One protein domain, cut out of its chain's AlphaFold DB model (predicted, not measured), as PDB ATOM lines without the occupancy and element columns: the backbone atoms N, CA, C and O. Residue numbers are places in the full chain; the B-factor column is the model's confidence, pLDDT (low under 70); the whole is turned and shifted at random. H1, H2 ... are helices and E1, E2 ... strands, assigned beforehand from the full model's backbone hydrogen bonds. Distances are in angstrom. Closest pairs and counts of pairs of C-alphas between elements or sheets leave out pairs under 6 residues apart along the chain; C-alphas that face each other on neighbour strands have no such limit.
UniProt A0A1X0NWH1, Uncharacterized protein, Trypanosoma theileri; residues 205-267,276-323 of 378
ATOM      1  N   THR A 205      -4.589  46.047  32.282       69.31
ATOM      2  CA  THR A 205      -4.377  45.031  31.235       69.31
ATOM      3  C   THR A 205      -2.922  44.571  31.122       69.31
ATOM      4  O   THR A 205      -2.661  43.531  30.530       69.31
ATOM      5  N   SER A 206      -1.967  45.340  31.661       78.25
ATOM      6  CA  SER A 206      -0.543  44.971  31.685       78.25
ATOM      7  C   SER A 206      -0.145  44.158  32.920       78.25
ATOM      8  O   SER A 206       0.962  43.627  32.988       78.25
ATOM      9  N   VAL A 207      -1.043  44.055  33.900       81.81
ATOM     10  CA  VAL A 207      -0.818  43.307  35.133       81.81
ATOM     11  C   VAL A 207      -1.087  41.832  34.852       81.81
ATOM     12  O   VAL A 207      -2.082  41.493  34.214       81.81
ATOM     13  N   SER A 208      -0.221  40.940  35.335       86.94
ATOM     14  CA  SER A 208      -0.425  39.493  35.195       86.94
ATOM     15  C   SER A 208      -1.772  39.060  35.783       86.94
ATOM     16  O   SER A 208      -2.279  39.694  36.712       86.94
ATOM     17  N   SER A 209      -2.347  37.972  35.273       89.38
ATOM     18  CA  SER A 209      -3.550  37.390  35.867       89.38
ATOM     19  C   SER A 209      -3.313  37.015  37.336       89.38
ATOM     20  O   SER A 209      -2.200  36.669  37.746       89.38
ATOM     21  N   SER A 210      -4.369  37.123  38.138       92.75
ATOM     22  CA  SER A 210      -4.352  36.706  39.540       92.75
ATOM     23  C   SER A 210      -4.321  35.185  39.649       92.75
ATOM     24  O   SER A 210      -4.983  34.479  38.887       92.75
ATOM     25  N   THR A 211      -3.570  34.684  40.621       93.31
ATOM     26  CA  THR A 211      -3.469  33.261  40.956       93.31
ATOM     27  C   THR A 211      -4.274  32.935  42.221       93.31
ATOM     28  O   THR A 211      -4.603  33.841  42.990       93.31
ATOM     29  N   PRO A 212      -4.565  31.652  42.507       93.75
ATOM     30  CA  PRO A 212      -5.166  31.260  43.785       93.75
ATOM     31  C   PRO A 212      -4.326  31.665  45.010       93.75
ATOM     32  O   PRO A 212      -4.880  31.939  46.069       93.75
ATOM     33  N   ALA A 213      -2.998  31.749  44.868       92.62
ATOM     34  CA  ALA A 213      -2.118  32.231  45.933       92.62
ATOM     35  C   ALA A 213      -2.302  33.736  46.198       92.62
ATOM     36  O   ALA A 213      -2.297  34.161  47.351       92.62
ATOM     37  N   ASP A 214      -2.519  34.534  45.145       94.56
ATOM     38  CA  ASP A 214      -2.844  35.959  45.288       94.56
ATOM     39  C   ASP A 214      -4.184  36.154  46.005       94.56
ATOM     40  O   ASP A 214      -4.293  37.009  46.882       94.56
ATOM     41  N   LEU A 215      -5.191  35.341  45.656       95.50
ATOM     42  CA  LEU A 215      -6.497  35.340  46.320       95.50
ATOM     43  C   LEU A 215      -6.347  35.070  47.823       95.50
ATOM     44  O   LEU A 215      -6.901  35.813  48.629       95.50
ATOM     45  N   GLU A 216      -5.569  34.054  48.201       95.12
ATOM     46  CA  GLU A 216      -5.320  33.735  49.610       95.12
ATOM     47  C   GLU A 216      -4.623  34.891  50.336       95.12
ATOM     48  O   GLU A 216      -5.063  35.311  51.404       95.12
ATOM     49  N   ALA A 217      -3.583  35.480  49.740       93.56
ATOM     50  CA  ALA A 217      -2.874  36.605  50.343       93.56
ATOM     51  C   ALA A 217      -3.781  37.840  50.521       93.56
ATOM     52  O   ALA A 217      -3.741  38.495  51.565       93.56
ATOM     53  N   VAL A 218      -4.636  38.141  49.539       95.12
ATOM     54  CA  VAL A 218      -5.642  39.211  49.643       95.12
ATOM     55  C   VAL A 218      -6.674  38.890  50.723       95.12
ATOM     56  O   VAL A 218      -6.990  39.766  51.527       95.12
ATOM     57  N   ASN A 219      -7.147  37.645  50.807       95.75
ATOM     58  CA  ASN A 219      -8.057  37.209  51.863       95.75
ATOM     59  C   ASN A 219      -7.442  37.390  53.253       95.75
ATOM     60  O   ASN A 219      -8.101  37.932  54.134       95.75
ATOM     61  N   GLN A 220      -6.165  37.060  53.447       92.31
ATOM     62  CA  GLN A 220      -5.478  37.327  54.714       92.31
ATOM     63  C   GLN A 220      -5.442  38.827  55.050       92.31
ATOM     64  O   GLN A 220      -5.671  39.222  56.196       92.31
ATOM     65  N   LEU A 221      -5.208  39.695  54.063       90.81
ATOM     66  CA  LEU A 221      -5.244  41.144  54.279       90.81
ATOM     67  C   LEU A 221      -6.658  41.678  54.574       90.81
ATOM     68  O   LEU A 221      -6.792  42.610  55.367       90.81
ATOM     69  N   LEU A 222      -7.702  41.098  53.976       91.00
ATOM     70  CA  LEU A 222      -9.101  41.421  54.282       91.00
ATOM     71  C   LEU A 222      -9.466  40.996  55.711       91.00
ATOM     72  O   LEU A 222      -9.982  41.803  56.481       91.00
ATOM     73  N   LEU A 223      -9.136  39.760  56.094       86.81
ATOM     74  CA  LEU A 223      -9.451  39.194  57.411       86.81
ATOM     75  C   LEU A 223      -8.692  39.892  58.549       86.81
ATOM     76  O   LEU A 223      -9.234  40.078  59.636       86.81
ATOM     77  N   THR A 224      -7.458  40.336  58.298       84.25
ATOM     78  CA  THR A 224      -6.682  41.147  59.257       84.25
ATOM     79  C   THR A 224      -7.107  42.619  59.290       84.25
ATOM     80  O   THR A 224      -6.615  43.380  60.125       84.25
ATOM     81  N   GLY A 225      -8.008  43.044  58.396       83.69
ATOM     82  CA  GLY A 225      -8.469  44.429  58.278       83.69
ATOM     83  C   GLY A 225      -7.442  45.396  57.688       83.69
ATOM     84  O   GLY A 225      -7.622  46.613  57.773       83.69
ATOM     85  N   ALA A 226      -6.357  44.885  57.099       85.06
ATOM     86  CA  ALA A 226      -5.375  45.701  56.391       85.06
ATOM     87  C   ALA A 226      -5.969  46.313  55.111       85.06
ATOM     88  O   ALA A 226      -5.636  47.447  54.753       85.06
ATOM     89  N   ILE A 227      -6.872  45.584  54.450       88.44
ATOM     90  CA  ILE A 227      -7.731  46.102  53.382       88.44
ATOM     91  C   ILE A 227      -9.076  46.463  54.006       88.44
ATOM     92  O   ILE A 227      -9.743  45.622  54.606       88.44
ATOM     93  N   ARG A 228      -9.480  47.729  53.871       85.38
ATOM     94  CA  ARG A 228     -10.799  48.180  54.324       85.38
ATOM     95  C   ARG A 228     -11.843  47.727  53.311       85.38
ATOM     96  O   ARG A 228     -11.682  48.003  52.127       85.38
ATOM     97  N   THR A 229     -12.897  47.072  53.783       85.06
ATOM     98  CA  THR A 229     -14.031  46.709  52.935       85.06
ATOM     99  C   THR A 229     -14.933  47.920  52.724       85.06
ATOM    100  O   THR A 229     -15.126  48.738  53.629       85.06
ATOM    101  N   ASP A 230     -15.442  48.054  51.506       86.31
ATOM    102  CA  ASP A 230     -16.532  48.953  51.155       86.31
ATOM    103  C   ASP A 230     -17.694  48.134  50.575       86.31
ATOM    104  O   ASP A 230     -17.562  46.929  50.347       86.31
ATOM    105  N   ALA A 231     -18.823  48.792  50.306       82.06
ATOM    106  CA  ALA A 231     -20.015  48.132  49.780       82.06
ATOM    107  C   ALA A 231     -19.764  47.397  48.446       82.06
ATOM    108  O   ALA A 231     -20.434  46.406  48.147       82.06
ATOM    109  N   CYS A 232     -18.795  47.857  47.643       88.56
ATOM    110  CA  CYS A 232     -18.436  47.206  46.388       88.56
ATOM    111  C   CYS A 232     -17.762  45.860  46.662       88.56
ATOM    112  O   CYS A 232     -18.194  44.848  46.115       88.56
ATOM    113  N   ILE A 233     -16.749  45.830  47.533       92.75
ATOM    114  CA  ILE A 233     -16.027  44.606  47.905       92.75
ATOM    115  C   ILE A 233     -16.939  43.646  48.676       92.75
ATOM    116  O   ILE A 233     -16.940  42.451  48.394       92.75
ATOM    117  N   GLU A 234     -17.743  44.157  49.611       91.50
ATOM    118  CA  GLU A 234     -18.629  43.357  50.469       91.50
ATOM    119  C   GLU A 234     -19.618  42.516  49.673       91.50
ATOM    120  O   GLU A 234     -19.909  41.382  50.050       91.50
ATOM    121  N   SER A 235     -20.062  43.024  48.522       94.00
ATOM    122  CA  SER A 235     -20.953  42.289  47.629       94.00
ATOM    123  C   SER A 235     -20.341  41.006  47.052       94.00
ATOM    124  O   SER A 235     -21.092  40.179  46.543       94.00
ATOM    125  N   PHE A 236     -19.017  40.821  47.124       96.38
ATOM    126  CA  PHE A 236     -18.293  39.637  46.644       96.38
ATOM    127  C   PHE A 236     -17.830  38.698  47.762       96.38
ATOM    128  O   PHE A 236     -17.345  37.605  47.469       96.38
ATOM    129  N   LEU A 237     -17.938  39.104  49.028       96.50
ATOM    130  CA  LEU A 237     -17.445  38.303  50.143       96.50
ATOM    131  C   LEU A 237     -18.404  37.156  50.459       96.50
ATOM    132  O   LEU A 237     -19.624  37.281  50.379       96.50
ATOM    133  N   CYS A 238     -17.837  36.031  50.886       96.94
ATOM    134  CA  CYS A 238     -18.598  34.960  51.502       96.94
ATOM    135  C   CYS A 238     -19.256  35.479  52.790       96.94
ATOM    136  O   CYS A 238     -18.564  35.890  53.720       96.94
ATOM    137  N   ASN A 239     -20.583  35.389  52.885       94.38
ATOM    138  CA  ASN A 239     -21.365  35.811  54.049       94.38
ATOM    139  C   ASN A 239     -21.049  35.020  55.333       94.38
ATOM    140  O   ASN A 239     -21.502  35.414  56.405       94.38
ATOM    141  N   VAL A 240     -20.308  33.911  55.234       90.75
ATOM    142  CA  VAL A 240     -19.930  33.060  56.374       90.75
ATOM    143  C   VAL A 240     -18.503  33.354  56.840       90.75
ATOM    144  O   VAL A 240     -18.302  33.707  57.995       90.75
ATOM    145  N   CYS A 241     -17.501  33.219  55.961       92.19
ATOM    146  CA  CYS A 241     -16.093  33.385  56.346       92.19
ATOM    147  C   CYS A 241     -15.530  34.793  56.109       92.19
ATOM    148  O   CYS A 241     -14.418  35.074  56.548       92.19
ATOM    149  N   GLY A 242     -16.248  35.666  55.394       91.94
ATOM    150  CA  GLY A 242     -15.805  37.027  55.075       91.94
ATOM    151  C   GLY A 242     -14.677  37.123  54.038       91.94
ATOM    152  O   GLY A 242     -14.200  38.222  53.779       91.94
ATOM    153  N   GLY A 243     -14.241  36.005  53.449       95.25
ATOM    154  CA  GLY A 243     -13.236  35.975  52.381       95.25
ATOM    155  C   GLY A 243     -13.847  36.026  50.979       95.25
ATOM    156  O   GLY A 243     -15.007  35.657  50.780       95.25
ATOM    157  N   LEU A 244     -13.052  36.437  49.994       97.50
ATOM    158  CA  LEU A 244     -13.375  36.315  48.576       97.50
ATOM    159  C   LEU A 244     -13.338  34.829  48.168       97.50
ATOM    160  O   LEU A 244     -12.321  34.158  48.391       97.50
ATOM    161  N   PRO A 245     -14.425  34.282  47.599       97.06
ATOM    162  CA  PRO A 245     -14.494  32.882  47.204       97.06
ATOM    163  C   PRO A 245     -13.706  32.617  45.913       97.06
ATOM    164  O   PRO A 245     -13.785  33.387  44.964       97.06
ATOM    165  N   LEU A 246     -13.008  31.477  45.835       96.25
ATOM    166  CA  LEU A 246     -12.495  30.973  44.549       96.25
ATOM    167  C   LEU A 246     -13.641  30.481  43.649       96.25
ATOM    168  O   LEU A 246     -13.574  30.606  42.432       96.25
ATOM    169  N   GLN A 247     -14.670  29.905  44.276       96.69
ATOM    170  CA  GLN A 247     -15.903  29.462  43.640       96.69
ATOM    171  C   GLN A 247     -17.086  30.027  44.424       96.69
ATOM    172  O   GLN A 247     -17.324  29.655  45.579       96.69
ATOM    173  N   THR A 248     -17.791  30.952  43.792       96.81
ATOM    174  CA  THR A 248     -18.927  31.698  44.321       96.81
ATOM    175  C   THR A 248     -20.178  30.857  44.168       96.81
ATOM    176  O   THR A 248     -20.530  30.447  43.060       96.81
ATOM    177  N   MET A 249     -20.874  30.626  45.276       96.62
ATOM    178  CA  MET A 249     -22.152  29.929  45.291       96.62
ATOM    179  C   MET A 249     -23.226  30.788  45.955       96.62
ATOM    180  O   MET A 249     -22.911  31.616  46.808       96.62
ATOM    181  N   THR A 250     -24.493  30.588  45.600       96.81
ATOM    182  CA  THR A 250     -25.626  31.255  46.260       96.81
ATOM    183  C   THR A 250     -26.578  30.256  46.891       96.81
ATOM    184  O   THR A 250     -26.974  29.280  46.251       96.81
ATOM    185  N   THR A 251     -26.981  30.507  48.135       95.25
ATOM    186  CA  THR A 251     -27.955  29.665  48.840       95.25
ATOM    187  C   THR A 251     -29.386  29.979  48.399       95.25
ATOM    188  O   THR A 251     -29.771  31.137  48.257       95.25
ATOM    189  N   SER A 252     -30.211  28.948  48.213       95.06
ATOM    190  CA  SER A 252     -31.595  29.100  47.732       95.06
ATOM    191  C   SER A 252     -32.572  29.658  48.773       95.06
ATOM    192  O   SER A 252     -33.585  30.242  48.404       95.06
ATOM    193  N   CYS A 253     -32.281  29.502  50.067       93.50
ATOM    194  CA  CYS A 253     -33.147  29.975  51.152       93.50
ATOM    195  C   CYS A 253     -33.095  31.497  51.352       93.50
ATOM    196  O   CYS A 253     -34.125  32.121  51.578       93.50
ATOM    197  N   CYS A 254     -31.914  32.115  51.260       93.94
ATOM    198  CA  CYS A 254     -31.734  33.537  51.576       93.94
ATOM    199  C   CYS A 254     -30.928  34.324  50.534       93.94
ATOM    200  O   CYS A 254     -30.697  35.515  50.727       93.94
ATOM    201  N   GLY A 255     -30.497  33.687  49.439       95.25
ATOM    202  CA  GLY A 255     -29.697  34.328  48.395       95.25
ATOM    203  C   GLY A 255     -28.286  34.719  48.845       95.25
ATOM    204  O   GLY A 255     -27.643  35.529  48.181       95.25
ATOM    205  N   ALA A 256     -27.806  34.186  49.972       94.69
ATOM    206  CA  ALA A 256     -26.501  34.543  50.514       94.69
ATOM    207  C   ALA A 256     -25.374  33.986  49.640       94.69
ATOM    208  O   ALA A 256     -25.461  32.862  49.141       94.69
ATOM    209  N   ILE A 257     -24.302  34.763  49.503       96.31
ATOM    210  CA  ILE A 257     -23.102  34.386  48.765       96.31
ATOM    211  C   ILE A 257     -22.204  33.585  49.699       96.31
ATOM    212  O   ILE A 257     -21.850  34.033  50.789       96.31
ATOM    213  N   VAL A 258     -21.816  32.389  49.285       96.19
ATOM    214  CA  VAL A 258     -20.967  31.491  50.069       96.19
ATOM    215  C   VAL A 258     -19.858  30.917  49.196       96.19
ATOM    216  O   VAL A 258     -20.030  30.733  47.992       96.19
ATOM    217  N   CYS A 259     -18.696  30.644  49.790       96.44
ATOM    218  CA  CYS A 259     -17.652  29.883  49.107       96.44
ATOM    219  C   CYS A 259     -17.996  28.388  49.111       96.44
ATOM    220  O   CYS A 259     -18.740  27.927  49.975       96.44
ATOM    221  N   SER A 260     -17.399  27.613  48.206       93.75
ATOM    222  CA  SER A 260     -17.595  26.155  48.132       93.75
ATOM    223  C   SER A 260     -17.309  25.406  49.441       93.75
ATOM    224  O   SER A 260     -17.913  24.370  49.692       93.75
ATOM    225  N   VAL A 261     -16.435  25.943  50.300       92.50
ATOM    226  CA  VAL A 261     -16.125  25.374  51.625       92.50
ATOM    227  C   VAL A 261     -17.225  25.671  52.652       92.50
ATOM    228  O   VAL A 261     -17.499  24.845  53.514       92.50
ATOM    229  N   CYS A 262     -17.850  26.850  52.578       92.00
ATOM    230  CA  CYS A 262     -18.925  27.270  53.488       92.00
ATOM    231  C   CYS A 262     -20.321  26.880  52.983       92.00
ATOM    232  O   CYS A 262     -21.305  27.026  53.708       92.00
ATOM    233  N   ALA A 263     -20.423  26.442  51.729       91.38
ATOM    234  CA  ALA A 263     -21.661  25.976  51.144       91.38
ATOM    235  C   ALA A 263     -22.127  24.692  51.859       91.38
ATOM    236  O   ALA A 263     -21.311  23.802  52.109       91.38
ATOM    237  N   PRO A 264     -23.424  24.566  52.193       82.50
ATOM    238  CA  PRO A 264     -23.954  23.336  52.766       82.50
ATOM    239  C   PRO A 264     -23.707  22.176  51.795       82.50
ATOM    240  O   PRO A 264     -24.150  22.207  50.646       82.50
ATOM    241  N   ALA A 265     -22.955  21.170  52.243       76.25
ATOM    242  CA  ALA A 265     -22.631  20.013  51.424       76.25
ATOM    243  C   ALA A 265     -23.871  19.128  51.264       76.25
ATOM    244  O   ALA A 265     -24.346  18.517  52.224       76.25
ATOM    245  N   SER A 266     -24.370  19.011  50.036       64.81
ATOM    246  CA  SER A 266     -25.385  18.018  49.697       64.81
ATOM    247  C   SER A 266     -24.712  16.660  49.556       64.81
ATOM    248  O   SER A 266     -24.269  16.264  48.480       64.81
ATOM    249  N   THR A 267     -24.582  15.926  50.659       59.69
ATOM    250  CA  THR A 267     -24.102  14.544  50.600       59.69
ATOM    251  C   THR A 267     -25.096  13.704  49.798       59.69
ATOM    252  O   THR A 267     -26.190  13.394  50.268       59.69
ATOM    253  N   THR A 276     -28.225  19.848  55.862       80.75
ATOM    254  CA  THR A 276     -27.493  20.881  56.587       80.75
ATOM    255  C   THR A 276     -28.236  22.211  56.477       80.75
ATOM    256  O   THR A 276     -28.605  22.663  55.391       80.75
ATOM    257  N   ALA A 277     -28.506  22.821  57.630       88.75
ATOM    258  CA  ALA A 277     -29.084  24.154  57.704       88.75
ATOM    259  C   ALA A 277     -28.114  25.187  57.109       88.75
ATOM    260  O   ALA A 277     -26.893  25.066  57.231       88.75
ATOM    261  N   CYS A 278     -28.653  26.225  56.472       90.31
ATOM    262  CA  CYS A 278     -27.865  27.339  55.971       90.31
ATOM    263  C   CYS A 278     -27.142  28.033  57.131       90.31
ATOM    264  O   CYS A 278     -27.786  28.526  58.052       90.31
ATOM    265  N   ALA A 279     -25.816  28.159  57.051       87.31
ATOM    266  CA  ALA A 279     -25.018  28.837  58.076       87.31
ATOM    267  C   ALA A 279     -25.354  30.336  58.243       87.31
ATOM    268  O   ALA A 279     -24.946  30.946  59.225       87.31
ATOM    269  N   VAL A 280     -26.089  30.932  57.294       88.88
ATOM    270  CA  VAL A 280     -26.454  32.357  57.311       88.88
ATOM    271  C   VAL A 280     -27.817  32.593  57.966       88.88
ATOM    272  O   VAL A 280     -27.919  33.428  58.859       88.88
ATOM    273  N   CYS A 281     -28.871  31.883  57.542       89.25
ATOM    274  CA  CYS A 281     -30.232  32.090  58.063       89.25
ATOM    275  C   CYS A 281     -30.765  30.950  58.945       89.25
ATOM    276  O   CYS A 281     -31.836  31.092  59.522       89.25
ATOM    277  N   GLY A 282     -30.057  29.823  59.048       88.19
ATOM    278  CA  GLY A 282     -30.497  28.639  59.795       88.19
ATOM    279  C   GLY A 282     -31.583  27.807  59.102       88.19
ATOM    280  O   GLY A 282     -31.934  26.738  59.592       88.19
ATOM    281  N   GLU A 283     -32.107  28.251  57.959       91.31
ATOM    282  CA  GLU A 283     -33.115  27.507  57.202       91.31
ATOM    283  C   GLU A 283     -32.474  26.430  56.325       91.31
ATOM    284  O   GLU A 283     -31.353  26.581  55.840       91.31
ATOM    285  N   VAL A 284     -33.199  25.340  56.081       90.25
ATOM    286  CA  VAL A 284     -32.757  24.286  55.165       90.25
ATOM    287  C   VAL A 284     -32.950  24.762  53.719       90.25
ATOM    288  O   VAL A 284     -34.092  25.024  53.333       90.25
ATOM    289  N   PRO A 285     -31.885  24.854  52.898       89.81
ATOM    290  CA  PRO A 285     -32.008  25.258  51.499       89.81
ATOM    291  C   PRO A 285     -32.976  24.355  50.720       89.81
ATOM    292  O   PRO A 285     -32.975  23.133  50.887       89.81
ATOM    293  N   LEU A 286     -33.802  24.958  49.859       89.75
ATOM    294  CA  LEU A 286     -34.761  24.232  49.013       89.75
ATOM    295  C   LEU A 286     -34.054  23.446  47.905       89.75
ATOM    296  O   LEU A 286     -34.454  22.333  47.567       89.75
ATOM    297  N   THR A 287     -33.000  24.042  47.356       90.56
ATOM    298  CA  THR A 287     -32.124  23.469  46.333       90.56
ATOM    299  C   THR A 287     -30.665  23.612  46.740       90.56
ATOM    300  O   THR A 287     -30.322  24.486  47.549       90.56
ATOM    301  N   ASP A 288     -29.819  22.781  46.132       90.69
ATOM    302  CA  ASP A 288     -28.368  22.869  46.267       90.69
ATOM    303  C   ASP A 288     -27.874  24.277  45.882       90.69
ATOM    304  O   ASP A 288     -28.492  24.927  45.027       90.69
ATOM    305  N   PRO A 289     -26.791  24.772  46.509       92.75
ATOM    306  CA  PRO A 289     -26.225  26.069  46.168       92.75
ATOM    307  C   PRO A 289     -25.843  26.157  44.683       92.75
ATOM    308  O   PRO A 289     -25.202  25.258  44.138       92.75
ATOM    309  N   GLU A 290     -26.222  27.255  44.034       95.19
ATOM    310  CA  GLU A 290     -25.948  27.492  42.611       95.19
ATOM    311  C   GLU A 290     -24.579  28.157  42.438       95.19
ATOM    312  O   GLU A 290     -24.289  29.130  43.130       95.19
ATOM    313  N   ALA A 291     -23.737  27.643  41.535       96.00
ATOM    314  CA  ALA A 291     -22.413  28.201  41.250       96.00
ATOM    315  C   ALA A 291     -22.470  29.313  40.188       96.00
ATOM    316  O   ALA A 291     -23.160  29.174  39.179       96.00
ATOM    317  N   HIS A 292     -21.682  30.378  40.374       96.62
ATOM    318  CA  HIS A 292     -21.700  31.578  39.525       96.62
ATOM    319  C   HIS A 292     -20.335  31.862  38.875       96.62
ATOM    320  O   HIS A 292     -19.604  32.737  39.343       96.62
ATOM    321  N   PRO A 293     -19.985  31.201  37.754       96.06
ATOM    322  CA  PRO A 293     -18.665  31.347  37.129       96.06
ATOM    323  C   PRO A 293     -18.389  32.759  36.588       96.06
ATOM    324  O   PRO A 293     -17.239  33.196  36.534       96.06
ATOM    325  N   SER A 294     -19.430  33.509  36.205       96.12
ATOM    326  CA  SER A 294     -19.291  34.924  35.837       96.12
ATOM    327  C   SER A 294     -18.791  35.754  37.021       96.12
ATOM    328  O   SER A 294     -17.865  36.548  36.865       96.12
ATOM    329  N   ARG A 295     -19.324  35.508  38.222       95.81
ATOM    330  CA  ARG A 295     -18.880  36.175  39.449       95.81
ATOM    331  C   ARG A 295     -17.472  35.762  39.848       95.81
ATOM    332  O   ARG A 295     -16.710  36.625  40.259       95.81
ATOM    333  N   ASP A 296     -17.093  34.502  39.651       96.62
ATOM    334  CA  ASP A 296     -15.724  34.036  39.921       96.62
ATOM    335  C   ASP A 296     -14.692  34.827  39.103       96.62
ATOM    336  O   ASP A 296     -13.650  35.239  39.615       96.62
ATOM    337  N   SER A 297     -15.013  35.128  37.841       95.12
ATOM    338  CA  SER A 297     -14.154  35.966  36.997       95.12
ATOM    339  C   SER A 297     -14.048  37.413  37.505       95.12
ATOM    340  O   SER A 297     -12.963  38.001  37.481       95.12
ATOM    341  N   GLU A 298     -15.140  37.972  38.032       95.94
ATOM    342  CA  GLU A 298     -15.153  39.306  38.639       95.94
ATOM    343  C   GLU A 298     -14.376  39.343  39.956       95.94
ATOM    344  O   GLU A 298     -13.631  40.295  40.187       95.94
ATOM    345  N   VAL A 299     -14.476  38.293  40.774       96.62
ATOM    346  CA  VAL A 299     -13.678  38.137  41.995       96.62
ATOM    347  C   VAL A 299     -12.192  38.118  41.649       96.62
ATOM    348  O   VAL A 299     -11.417  38.856  42.249       96.62
ATOM    349  N   MET A 300     -11.774  37.353  40.639       95.69
ATOM    350  CA  MET A 300     -10.361  37.301  40.247       95.69
ATOM    351  C   MET A 300      -9.849  38.627  39.670       95.69
ATOM    352  O   MET A 300      -8.687  38.986  39.899       95.69
ATOM    353  N   ARG A 301     -10.713  39.392  38.987       94.75
ATOM    354  CA  ARG A 301     -10.415  40.771  38.574       94.75
ATOM    355  C   ARG A 301     -10.271  41.697  39.783       94.75
ATOM    356  O   ARG A 301      -9.309  42.455  39.847       94.75
ATOM    357  N   LEU A 302     -11.158  41.592  40.771       95.12
ATOM    358  CA  LEU A 302     -11.063  42.357  42.014       95.12
ATOM    359  C   LEU A 302      -9.770  42.030  42.774       95.12
ATOM    360  O   LEU A 302      -9.072  42.937  43.216       95.12
ATOM    361  N   VAL A 303      -9.392  40.753  42.866       95.50
ATOM    362  CA  VAL A 303      -8.103  40.330  43.442       95.50
ATOM    363  C   VAL A 303      -6.939  40.963  42.686       95.50
ATOM    364  O   VAL A 303      -5.981  41.410  43.312       95.50
ATOM    365  N   GLN A 304      -7.021  41.053  41.357       94.31
ATOM    366  CA  GLN A 304      -5.981  41.683  40.539       94.31
ATOM    367  C   GLN A 304      -5.832  43.168  40.880       94.31
ATOM    368  O   GLN A 304      -4.715  43.658  41.047       94.31
ATOM    369  N   GLU A 305      -6.955  43.871  41.017       92.75
ATOM    370  CA  GLU A 305      -6.997  45.286  41.382       92.75
ATOM    371  C   GLU A 305      -6.453  45.512  42.797       92.75
ATOM    372  O   GLU A 305      -5.540  46.318  42.992       92.75
ATOM    373  N   LEU A 306      -6.933  44.737  43.774       92.62
ATOM    374  CA  LEU A 306      -6.464  44.794  45.157       92.62
ATOM    375  C   LEU A 306      -4.976  44.447  45.265       92.62
ATOM    376  O   LEU A 306      -4.258  45.084  46.033       92.62
ATOM    377  N   ARG A 307      -4.474  43.510  44.454       92.50
ATOM    378  CA  ARG A 307      -3.050  43.158  44.433       92.50
ATOM    379  C   ARG A 307      -2.167  44.330  44.025       92.50
ATOM    380  O   ARG A 307      -1.098  44.516  44.598       92.50
ATOM    381  N   VAL A 308      -2.609  45.123  43.053       90.88
ATOM    382  CA  VAL A 308      -1.885  46.325  42.616       90.88
ATOM    383  C   VAL A 308      -1.964  47.415  43.681       90.88
ATOM    384  O   VAL A 308      -0.949  48.024  44.012       90.88
ATOM    385  N   LEU A 309      -3.153  47.640  44.245       90.00
ATOM    386  CA  LEU A 309      -3.385  48.691  45.238       90.00
ATOM    387  C   LEU A 309      -2.650  48.434  46.563       90.00
ATOM    388  O   LEU A 309      -2.153  49.374  47.181       90.00
ATOM    389  N   TYR A 310      -2.551  47.170  46.979       89.44
ATOM    390  CA  TYR A 310      -1.969  46.747  48.257       89.44
ATOM    391  C   TYR A 310      -0.658  45.967  48.087       89.44
ATOM    392  O   TYR A 310      -0.273  45.172  48.949       89.44
ATOM    393  N   TYR A 311       0.052  46.200  46.979       88.44
ATOM    394  CA  TYR A 311       1.295  45.496  46.663       88.44
ATOM    395  C   TYR A 311       2.336  45.531  47.801       88.44
ATOM    396  O   TYR A 311       2.867  44.470  48.133       88.44
ATOM    397  N   PRO A 312       2.617  46.673  48.470       84.88
ATOM    398  CA  PRO A 312       3.588  46.699  49.570       84.88
ATOM    399  C   PRO A 312       3.217  45.773  50.739       84.88
ATOM    400  O   PRO A 312       4.082  45.120  51.331       84.88
ATOM    401  N   GLN A 313       1.927  45.698  51.073       85.31
ATOM    402  CA  GLN A 313       1.404  44.853  52.142       85.31
ATOM    403  C   GLN A 313       1.506  43.374  51.761       85.31
ATOM    404  O   GLN A 313       1.939  42.564  52.580       85.31
ATOM    405  N   LEU A 314       1.185  43.040  50.510       83.62
ATOM    406  CA  LEU A 314       1.299  41.681  49.981       83.62
ATOM    407  C   LEU A 314       2.753  41.209  49.912       83.62
ATOM    408  O   LEU A 314       3.053  40.100  50.346       83.62
ATOM    409  N   ALA A 315       3.674  42.065  49.462       83.06
ATOM    410  CA  ALA A 315       5.102  41.758  49.448       83.06
ATOM    411  C   ALA A 315       5.634  41.493  50.867       83.06
ATOM    412  O   ALA A 315       6.369  40.536  51.098       83.06
ATOM    413  N   THR A 316       5.208  42.295  51.849       81.81
ATOM    414  CA  THR A 316       5.589  42.096  53.257       81.81
ATOM    415  C   THR A 316       5.018  40.794  53.826       81.81
ATOM    416  O   THR A 316       5.689  40.116  54.604       81.81
ATOM    417  N   ALA A 317       3.788  40.435  53.452       76.50
ATOM    418  CA  ALA A 317       3.164  39.182  53.863       76.50
ATOM    419  C   ALA A 317       3.892  37.966  53.263       76.50
ATOM    420  O   ALA A 317       4.194  37.026  53.997       76.50
ATOM    421  N   ALA A 318       4.259  38.016  51.980       76.75
ATOM    422  CA  ALA A 318       4.997  36.948  51.306       76.75
ATOM    423  C   ALA A 318       6.346  36.651  51.990       76.75
ATOM    424  O   ALA A 318       6.638  35.500  52.307       76.75
ATOM    425  N   VAL A 319       7.112  37.692  52.344       75.12
ATOM    426  CA  VAL A 319       8.407  37.545  53.042       75.12
ATOM    427  C   VAL A 319       8.260  36.870  54.412       75.12
ATOM    428  O   VAL A 319       9.146  36.135  54.846       75.12
ATOM    429  N   ARG A 320       7.140  37.084  55.114       66.75
ATOM    430  CA  ARG A 320       6.887  36.426  56.409       66.75
ATOM    431  C   ARG A 320       6.565  34.942  56.269       66.75
ATOM    432  O   ARG A 320       6.867  34.186  57.186       66.75
ATOM    433  N   HIS A 321       5.970  34.537  55.150       61.47
ATOM    434  CA  HIS A 321       5.637  33.139  54.883       61.47
ATOM    435  C   HIS A 321       6.808  32.337  54.299       61.47
ATOM    436  O   HIS A 321       6.858  31.127  54.505       61.47
ATOM    437  N   GLU A 322       7.769  32.989  53.638       58.34
ATOM    438  CA  GLU A 322       8.993  32.346  53.132       58.34
ATOM    439  C   GLU A 322      10.109  32.195  54.173       58.34
ATOM    440  O   GLU A 322      11.119  31.546  53.898       58.34
ATOM    441  N   MET A 323       9.948  32.737  55.386       44.44
ATOM    442  CA  MET A 323      10.860  32.416  56.483       44.44
ATOM    443  C   MET A 323      10.742  30.912  56.773       44.44
ATOM    444  O   MET A 323       9.664  30.459  57.176       44.44
TER     445      MET A 323
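Overview. This is residues 205 to 267 and 276 to 323 of the 378 residues of an uncharacterized protein of Trypanosoma theileri (UniProt A0A1X0NWH1). A small hairpin of two strands, E1 and E2, with loops around it makes one end, and three helices make the other. H3, the longest helix, runs from beside E1 to H1 and H4, with H1 set crosswise on it and H4 farthest out. The 111 printed residues hold helices H1 and H2, the antiparallel strands E1 and E2, then helices H3 and H4; the class is mostly helix, with under half of the residues in named elements. The whole is compact, with a radius of gyration of the C-alphas of 15.1 A and spans of 44 by 30 by 27 A.

Along the chain. E1 is residues 248 to 250 and E2 residues 257 to 259. H3, residues 293 to 309, is 24.5 A long and begins at C-alpha 293 (-18.665, 31.347, 37.129). H4, residues 311 to 321, is 15.5 A long and ends at C-alpha 321 (5.637, 33.139, 54.883). H1, residues 212 to 223, is 16.3 A long; H2 is residues 231 to 234.

Arrangement. In the hairpin E1 and E2, N 249 and O 258 are within hydrogen-bond range at 2.8 A. Residues 249 to 250 of E1 also pair, antiparallel, with residues 290 to 291. The closest C-alphas of E1 and H3, Thr 248 and Asp 296, are 5.9 A apart. H1, with residues 214 to 218 alone, touches H3 at a steep tilt of 69.8 degrees, only just short of about perpendicular; the closest C-alphas, Leu 215 and Val 303, are 6.0 A apart. H1 touches H4 about perpendicular, at 80 degrees, with residues 217 to 221 alone; the closest C-alphas, Ala 217 and Leu 314, are 6.6 A apart. H2 touches no helix. In H1, H3 and H4 every O i to N i+4 pair is within hydrogen-bond range; H2 is too short for one.

Size, cuts and confidence. The farthest C-alphas, Leu 286 and Met 323, are 46.9 A apart. Residues 268 to 275 are not printed, and C-alphas 267 and 276 are 9.4 A apart across the cut. The link H2 to E1 is long, with 13 residues. Residues 205, 266 to 267 and 320 to 323 have pLDDT under 70.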